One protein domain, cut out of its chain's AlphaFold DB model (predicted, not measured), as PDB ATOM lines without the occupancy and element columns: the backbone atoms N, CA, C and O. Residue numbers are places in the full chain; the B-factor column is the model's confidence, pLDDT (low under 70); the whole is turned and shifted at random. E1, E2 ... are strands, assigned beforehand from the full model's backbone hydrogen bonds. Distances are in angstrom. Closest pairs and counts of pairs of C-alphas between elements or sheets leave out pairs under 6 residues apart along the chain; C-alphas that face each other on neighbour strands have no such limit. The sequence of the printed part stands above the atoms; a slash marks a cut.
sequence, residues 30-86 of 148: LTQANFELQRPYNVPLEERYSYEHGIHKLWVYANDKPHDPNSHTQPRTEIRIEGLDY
ATOM      1  N   LEU A  30      50.418   5.310 -10.527       92.75
ATOM      2  CA  LEU A  30      50.017   6.691 -10.288       92.75
ATOM      3  C   LEU A  30      50.662   7.580 -11.350       92.75
ATOM      4  O   LEU A  30      51.885   7.642 -11.466       92.75
ATOM      5  N   THR A  31      49.843   8.247 -12.157       93.56
ATOM      6  CA  THR A  31      50.315   9.098 -13.255       93.56
ATOM      7  C   THR A  31      49.732  10.498 -13.143       93.56
ATOM      8  O   THR A  31      48.767  10.723 -12.420       93.56
ATOM      9  N   GLN A  32      50.250  11.447 -13.926       93.31
ATOM     10  CA  GLN A  32      49.680  12.797 -13.973       93.31
ATOM     11  C   GLN A  32      48.214  12.831 -14.419       93.31
ATOM     12  O   GLN A  32      47.502  13.764 -14.073       93.31
ATOM     13  N   ALA A  33      47.743  11.819 -15.155       95.56
ATOM     14  CA  ALA A  33      46.333  11.719 -15.524       95.56
ATOM     15  C   ALA A  33      45.418  11.492 -14.307       95.56
ATOM     16  O   ALA A  33      44.218  11.723 -14.403       95.56
ATOM     17  N   ASN A  34      45.979  11.053 -13.178       96.50
ATOM     18  CA  ASN A  34      45.272  10.893 -11.914       96.50
ATOM     19  C   ASN A  34      45.294  12.166 -11.060       96.50
ATOM     20  O   ASN A  34      44.711  12.161  -9.985       96.50
ATOM     21  N   PHE A  35      46.000  13.226 -11.462       96.69
ATOM     22  CA  PHE A  35      46.183  14.416 -10.634       96.69
ATOM     23  C   PHE A  35      45.200  15.516 -11.022       96.69
ATOM     24  O   PHE A  35      45.373  16.208 -12.025       96.69
ATOM     25  N   GLU A  36      44.198  15.720 -10.176       97.12
ATOM     26  CA  GLU A  36      43.337  16.892 -10.211       97.12
ATOM     27  C   GLU A  36      43.964  17.997  -9.351       97.12
ATOM     28  O   GLU A  36      44.066  17.889  -8.130       97.12
ATOM     29  N   LEU A  37      44.403  19.082  -9.992       97.75
ATOM     30  CA  LEU A  37      44.962  20.237  -9.294       97.75
ATOM     31  C   LEU A  37      43.848  21.157  -8.803       97.75
ATOM     32  O   LEU A  37      43.118  21.746  -9.603       97.75
ATOM     33  N   GLN A  38      43.778  21.347  -7.490       97.69
ATOM     34  CA  GLN A  38      42.919  22.348  -6.872       97.69
ATOM     35  C   GLN A  38      43.739  23.574  -6.476       97.69
ATOM     36  O   GLN A  38      44.901  23.477  -6.085       97.69
ATOM     37  N   ARG A  39      43.115  24.745  -6.577       97.69
ATOM     38  CA  ARG A  39      43.714  26.055  -6.293       97.69
ATOM     39  C   ARG A  39      42.650  27.005  -5.755       97.69
ATOM     40  O   ARG A  39      41.472  26.744  -6.000       97.69
ATOM     41  N   PRO A  40      43.014  28.144  -5.141       98.19
ATOM     42  CA  PRO A  40      42.052  29.201  -4.834       98.19
ATOM     43  C   PRO A  40      41.243  29.594  -6.077       98.19
ATOM     44  O   PRO A  40      41.821  29.874  -7.134       98.19
ATOM     45  N   TYR A  41      39.910  29.637  -5.969       97.75
ATOM     46  CA  TYR A  41      39.037  29.780  -7.146       97.75
ATOM     47  C   TYR A  41      39.335  31.048  -7.966       97.75
ATOM     48  O   TYR A  41      39.182  31.061  -9.189       97.75
ATOM     49  N   ASN A  42      39.793  32.113  -7.304       97.94
ATOM     50  CA  ASN A  42      40.035  33.435  -7.882       97.94
ATOM     51  C   ASN A  42      41.497  33.716  -8.269       97.94
ATOM     52  O   ASN A  42      41.796  34.858  -8.609       97.94
ATOM     53  N   VAL A  43      42.399  32.734  -8.189       97.88
ATOM     54  CA  VAL A  43      43.832  32.911  -8.484       97.88
ATOM     55  C   VAL A  43      44.263  31.932  -9.575       97.88
ATOM     56  O   VAL A  43      43.991  30.749  -9.402       97.88
ATOM     57  N   PRO A  44      44.929  32.354 -10.665       97.44
ATOM     58  CA  PRO A  44      45.457  31.443 -11.687       97.44
ATOM     59  C   PRO A  44      46.342  30.325 -11.110       97.44
ATOM     60  O   PRO A  44      46.976  30.492 -10.070       97.44
ATOM     61  N   LEU A  45      46.387  29.165 -11.775       96.88
ATOM     62  CA  LEU A  45      47.095  27.985 -11.254       96.88
ATOM     63  C   LEU A  45      48.602  28.229 -11.171       96.88
ATOM     64  O   LEU A  45      49.223  27.932 -10.158       96.88
ATOM     65  N   GLU A  46      49.166  28.824 -12.211       97.44
ATOM     66  CA  GLU A  46      50.577  29.173 -12.356       97.44
ATOM     67  C   GLU A  46      51.098  30.123 -11.265       97.44
ATOM     68  O   GLU A  46      52.298  30.191 -11.013       97.44
ATOM     69  N   GLU A  47      50.204  30.837 -10.576       97.81
ATOM     70  CA  GLU A  47      50.570  31.691  -9.448       97.81
ATOM     71  C   GLU A  47      50.665  30.936  -8.118       97.81
ATOM     72  O   GLU A  47      51.040  31.546  -7.114       97.81
ATOM     73  N   ARG A  48      50.277  29.658  -8.070       98.06
ATOM     74  CA  ARG A  48      50.247  28.819  -6.857       98.06
ATOM     75  C   ARG A  48      50.860  27.432  -7.041       98.06
ATOM     76  O   ARG A  48      51.077  26.728  -6.058       98.06
ATOM     77  N   TYR A  49      51.143  27.049  -8.280       98.38
ATOM     78  CA  TYR A  49      51.635  25.735  -8.641       98.38
ATOM     79  C   TYR A  49      52.674  25.815  -9.757       98.38
ATOM     80  O   TYR A  49      52.506  26.547 -10.734       98.38
ATOM     81  N   SER A  50      53.712  24.988  -9.654       98.19
ATOM     82  CA  SER A  50      54.594  24.671 -10.775       98.19
ATOM     83  C   SER A  50      54.988  23.196 -10.773       98.19
ATOM     84  O   SER A  50      54.983  22.531  -9.735       98.19
ATOM     85  N   TYR A  51      55.338  22.686 -11.953       97.69
ATOM     86  CA  TYR A  51      55.877  21.342 -12.120       97.69
ATOM     87  C   TYR A  51      57.115  21.378 -13.001       97.69
ATOM     88  O   TYR A  51      57.034  21.648 -14.199       97.69
ATOM     89  N   GLU A  52      58.264  21.112 -12.391       97.44
ATOM     90  CA  GLU A  52      59.564  21.168 -13.051       97.44
ATOM     91  C   GLU A  52      60.425  20.005 -12.563       97.44
ATOM     92  O   GLU A  52      60.516  19.755 -11.364       97.44
ATOM     93  N   HIS A  53      61.065  19.290 -13.490       95.94
ATOM     94  CA  HIS A  53      62.005  18.203 -13.175       95.94
ATOM     95  C   HIS A  53      61.446  17.120 -12.229       95.94
ATOM     96  O   HIS A  53      62.179  16.577 -11.409       95.94
ATOM     97  N   GLY A  54      60.150  16.803 -12.332       93.56
ATOM     98  CA  GLY A  54      59.506  15.797 -11.477       93.56
ATOM     99  C   GLY A  54      59.033  16.318 -10.117       93.56
ATOM    100  O   GLY A  54      58.462  15.552  -9.351       93.56
ATOM    101  N   ILE A  55      59.230  17.604  -9.817       95.81
ATOM    102  CA  ILE A  55      58.856  18.206  -8.537       95.81
ATOM    103  C   ILE A  55      57.577  19.017  -8.715       95.81
ATOM    104  O   ILE A  55      57.544  19.989  -9.472       95.81
ATOM    105  N   HIS A  56      56.536  18.641  -7.973       97.06
ATOM    106  CA  HIS A  56      55.340  19.457  -7.796       97.06
ATOM    107  C   HIS A  56      55.598  20.477  -6.687       97.06
ATOM    108  O   HIS A  56      55.796  20.111  -5.530       97.06
ATOM    109  N   LYS A  57      55.603  21.764  -7.030       97.25
ATOM    110  CA  LYS A  57      55.696  22.850  -6.057       97.25
ATOM    111  C   LYS A  57      54.315  23.458  -5.889       97.25
ATOM    112  O   LYS A  57      53.738  23.933  -6.862       97.25
ATOM    113  N   LEU A  58      53.810  23.453  -4.661       97.12
ATOM    114  CA  LEU A  58      52.514  24.017  -4.302       97.12
ATOM    115  C   LEU A  58      52.732  25.067  -3.219       97.12
ATOM    116  O   LEU A  58      53.473  24.836  -2.266       97.12
ATOM    117  N   TRP A  59      52.103  26.223  -3.364       95.44
ATOM    118  CA  TRP A  59      52.086  27.242  -2.326       95.44
ATOM    119  C   TRP A  59      50.702  27.867  -2.234       95.44
ATOM    120  O   TRP A  59      49.921  27.867  -3.186       95.44
ATOM    121  N   VAL A  60      50.381  28.367  -1.050       94.50
ATOM    122  CA  VAL A  60      49.108  29.004  -0.727       94.50
ATOM    123  C   VAL A  60      49.366  30.047   0.351       94.50
ATOM    124  O   VAL A  60      50.218  29.853   1.217       94.50
ATOM    125  N   TYR A  61      48.653  31.165   0.297       94.31
ATOM    126  CA  TYR A  61      48.737  32.206   1.313       94.31
ATOM    127  C   TYR A  61      47.531  32.167   2.245       94.31
ATOM    128  O   TYR A  61      46.417  31.839   1.845       94.31
ATOM    129  N   ALA A  62      47.733  32.574   3.499       92.00
ATOM    130  CA  ALA A  62      46.677  32.575   4.514       92.00
ATOM    131  C   ALA A  62      45.456  33.446   4.141       92.00
ATOM    132  O   ALA A  62      44.367  33.246   4.671       92.00
ATOM    133  N   ASN A  63      45.638  34.420   3.245       94.56
ATOM    134  CA  ASN A  63      44.595  35.317   2.748       94.56
ATOM    135  C   ASN A  63      44.042  34.934   1.364       94.56
ATOM    136  O   ASN A  63      43.202  35.672   0.836       94.56
ATOM    137  N   ASP A  64      44.492  33.822   0.777       97.19
ATOM    138  CA  ASP A  64      43.881  33.284  -0.435       97.19
ATOM    139  C   ASP A  64      42.414  32.904  -0.178       97.19
ATOM    140  O   ASP A  64      41.914  32.905   0.952       97.19
ATOM    141  N   LYS A  65      41.674  32.621  -1.249       97.69
ATOM    142  CA  LYS A  65      40.305  32.112  -1.139       97.69
ATOM    143  C   LYS A  65      40.281  30.580  -1.108       97.69
ATOM    144  O   LYS A  65      41.263  29.943  -1.487       97.69
ATOM    145  N   PRO A  66      39.168  29.974  -0.666       97.44
ATOM    146  CA  PRO A  66      38.972  28.535  -0.789       97.44
ATOM    147  C   PRO A  66      39.049  28.069  -2.253       97.44
ATOM    148  O   PRO A  66      39.009  28.875  -3.185       97.44
ATOM    149  N   HIS A  67      39.128  26.757  -2.462       96.12
ATOM    150  CA  HIS A  67      39.139  26.180  -3.813       96.12
ATOM    151  C   HIS A  67      37.821  26.351  -4.589       96.12
ATOM    152  O   HIS A  67      37.830  26.391  -5.814       96.12
ATOM    153  N   ASP A  68      36.698  26.483  -3.875       96.25
ATOM    154  CA  ASP A  68      35.360  26.679  -4.433       96.25
ATOM    155  C   ASP A  68      34.720  27.937  -3.815       96.25
ATOM    156  O   ASP A  68      34.863  28.144  -2.602       96.25
ATOM    157  N   PRO A  69      34.011  28.779  -4.595       96.44
ATOM    158  CA  PRO A  69      33.365  29.997  -4.093       96.44
ATOM    159  C   PRO A  69      32.359  29.786  -2.955       96.44
ATOM    160  O   PRO A  69      32.116  30.707  -2.178       96.44
ATOM    161  N   ASN A  70      31.773  28.595  -2.861       96.56
ATOM    162  CA  ASN A  70      30.790  28.218  -1.851       96.56
ATOM    163  C   ASN A  70      31.415  27.421  -0.697       96.56
ATOM    164  O   ASN A  70      30.709  27.056   0.243       96.56
ATOM    165  N   SER A  71      32.718  27.130  -0.747       93.25
ATOM    166  CA  SER A  71      33.391  26.411   0.332       93.25
ATOM    167  C   SER A  71      33.630  27.313   1.545       93.25
ATOM    168  O   SER A  71      34.031  28.471   1.428       93.25
ATOM    169  N   HIS A  72      33.454  26.741   2.735       92.25
ATOM    170  CA  HIS A  72      33.829  27.353   4.015       92.25
ATOM    171  C   HIS A  72      35.178  26.842   4.550       92.25
ATOM    172  O   HIS A  72      35.559  27.161   5.676       92.25
ATOM    173  N   THR A  73      35.888  26.020   3.775       92.44
ATOM    174  CA  THR A  73      37.212  25.499   4.141       92.44
ATOM    175  C   THR A  73      38.287  26.576   4.027       92.44
ATOM    176  O   THR A  73      38.088  27.616   3.404       92.44
ATOM    177  N   GLN A  74      39.460  26.312   4.601       94.19
ATOM    178  CA  GLN A  74      40.629  27.164   4.398       94.19
ATOM    179  C   GLN A  74      41.147  27.079   2.945       94.19
ATOM    180  O   GLN A  74      40.758  26.165   2.203       94.19
ATOM    181  N   PRO A  75      41.982  28.044   2.520       96.12
ATOM    182  CA  PRO A  75      42.626  28.025   1.212       96.12
ATOM    183  C   PRO A  75      43.524  26.808   1.031       96.12
ATOM    184  O   PRO A  75      44.110  26.310   1.992       96.12
ATOM    185  N   ARG A  76      43.657  26.365  -0.218       96.44
ATOM    186  CA  ARG A  76      44.505  25.235  -0.589       96.44
ATOM    187  C   ARG A  76      45.021  25.367  -2.010       96.44
ATOM    188  O   ARG A  76      44.307  25.855  -2.888       96.44
ATOM    189  N   THR A  77      46.221  24.846  -2.203       97.62
ATOM    190  CA  THR A  77      46.717  24.390  -3.495       97.62
ATOM    191  C   THR A  77      47.151  22.952  -3.273       97.62
ATOM    192  O   THR A  77      48.088  22.718  -2.514       97.62
ATOM    193  N   GLU A  78      46.440  21.997  -3.856       97.19
ATOM    194  CA  GLU A  78      46.632  20.569  -3.579       97.19
ATOM    195  C   GLU A  78      46.470  19.734  -4.848       97.19
ATOM    196  O   GLU A  78      45.862  20.172  -5.829       97.19
ATOM    197  N   ILE A  79      47.018  18.522  -4.813       97.31
ATOM    198  CA  ILE A  79      46.764  17.483  -5.807       97.31
ATOM    199  C   ILE A  79      45.771  16.507  -5.190       97.31
ATOM    200  O   ILE A  79      46.092  15.821  -4.219       97.31
ATOM    201  N   ARG A  80      44.578  16.422  -5.774       95.56
ATOM    202  CA  ARG A  80      43.635  15.344  -5.502       95.56
ATOM    203  C   ARG A  80      43.915  14.191  -6.463       95.56
ATOM    204  O   ARG A  80      44.028  14.394  -7.669       95.56
ATOM    205  N   ILE A  81      44.033  12.982  -5.920       95.00
ATOM    206  CA  ILE A  81      44.202  11.767  -6.720       95.00
ATOM    207  C   ILE A  81      42.818  11.273  -7.158       95.00
ATOM    208  O   ILE A  81      41.962  11.000  -6.321       95.00
ATOM    209  N   GLU A  82      42.610  11.145  -8.466       94.56
ATOM    210  CA  GLU A  82      41.383  10.647  -9.087       94.56
ATOM    211  C   GLU A  82      41.570   9.284  -9.763       94.56
ATOM    212  O   GLU A  82      42.652   8.919 -10.238       94.56
ATOM    213  N   GLY A  83      40.475   8.523  -9.842       93.00
ATOM    214  CA  GLY A  83      40.434   7.227 -10.526       93.00
ATOM    215  C   GLY A  83      41.082   6.079  -9.749       93.00
ATOM    216  O   GLY A  83      41.104   4.957 -10.248       93.00
ATOM    217  N   LEU A  84      41.577   6.351  -8.537       91.50
ATOM    218  CA  LEU A  84      42.185   5.387  -7.615       91.50
ATOM    219  C   LEU A  84      41.508   5.407  -6.231       91.50
ATOM    220  O   LEU A  84      42.094   4.969  -5.244       91.50
ATOM    221  N   ASP A  85      40.271   5.911  -6.154       88.75
ATOM    222  CA  ASP A  85      39.466   5.850  -4.934       88.75
ATOM    223  C   ASP A  85      39.309   4.392  -4.477       88.75
ATOM    224  O   ASP A  85      39.047   3.489  -5.280       88.75
ATOM    225  N   TYR A  86      39.439   4.151  -3.175       85.06
ATOM    226  CA  TYR A  86      39.405   2.808  -2.606       85.06
ATOM    227  C   TYR A  86      38.288   2.668  -1.576       85.06
ATOM    228  O   TYR A  86      38.006   3.576  -0.801       85.06
TER     229      TYR A  86
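This is residues 30 to 86 of the 148 residues of the protein "Citrate-binding protein" of Theobroma cacao (UniProt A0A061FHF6). With little regular structure, this model is mainly loops around two short two-stranded ribbons, E1 with E4 and E2 with E3, spread as a V from Leu 58 and Glu 78. The 57 printed residues hold strands E1 to E4 in chain order and no named helix; both sheets are antiparallel, and the class is all strand with 16 residues in named elements. It is flat, 31 by 29 by 14 A, and only just compact, close to loose, with a radius of gyration of the C-alphas of 12.1 A.

Find C-alpha 35 at (46.183, 14.416, -10.634), where E1, residues 35 to 38, begins, 9.4 A long. E2 is residues 49 to 52, 10.2 A, and E3 residues 55 to 58, 9.6 A. E4, residues 78 to 81, 9.7 A, ends at (44.202, 11.767, -6.720).

Look at N 36 and O 80, 2.8 A, within hydrogen-bond range between antiparallel E1 and E4. In the hairpin E2 and E3, N 50 and O 57 are within range at 3.0 A. The closest C-alphas of E3 and E4, Leu 58 and Glu 78, are 6.9 A apart. E1 is apart from E2 and E3.

C-alphas 53 and 70 are farthest apart, 34.7 A. The link E3 to E4 is long, 19 residues. The printed part has no cut, and no printed residue is under 70 in pLDDT.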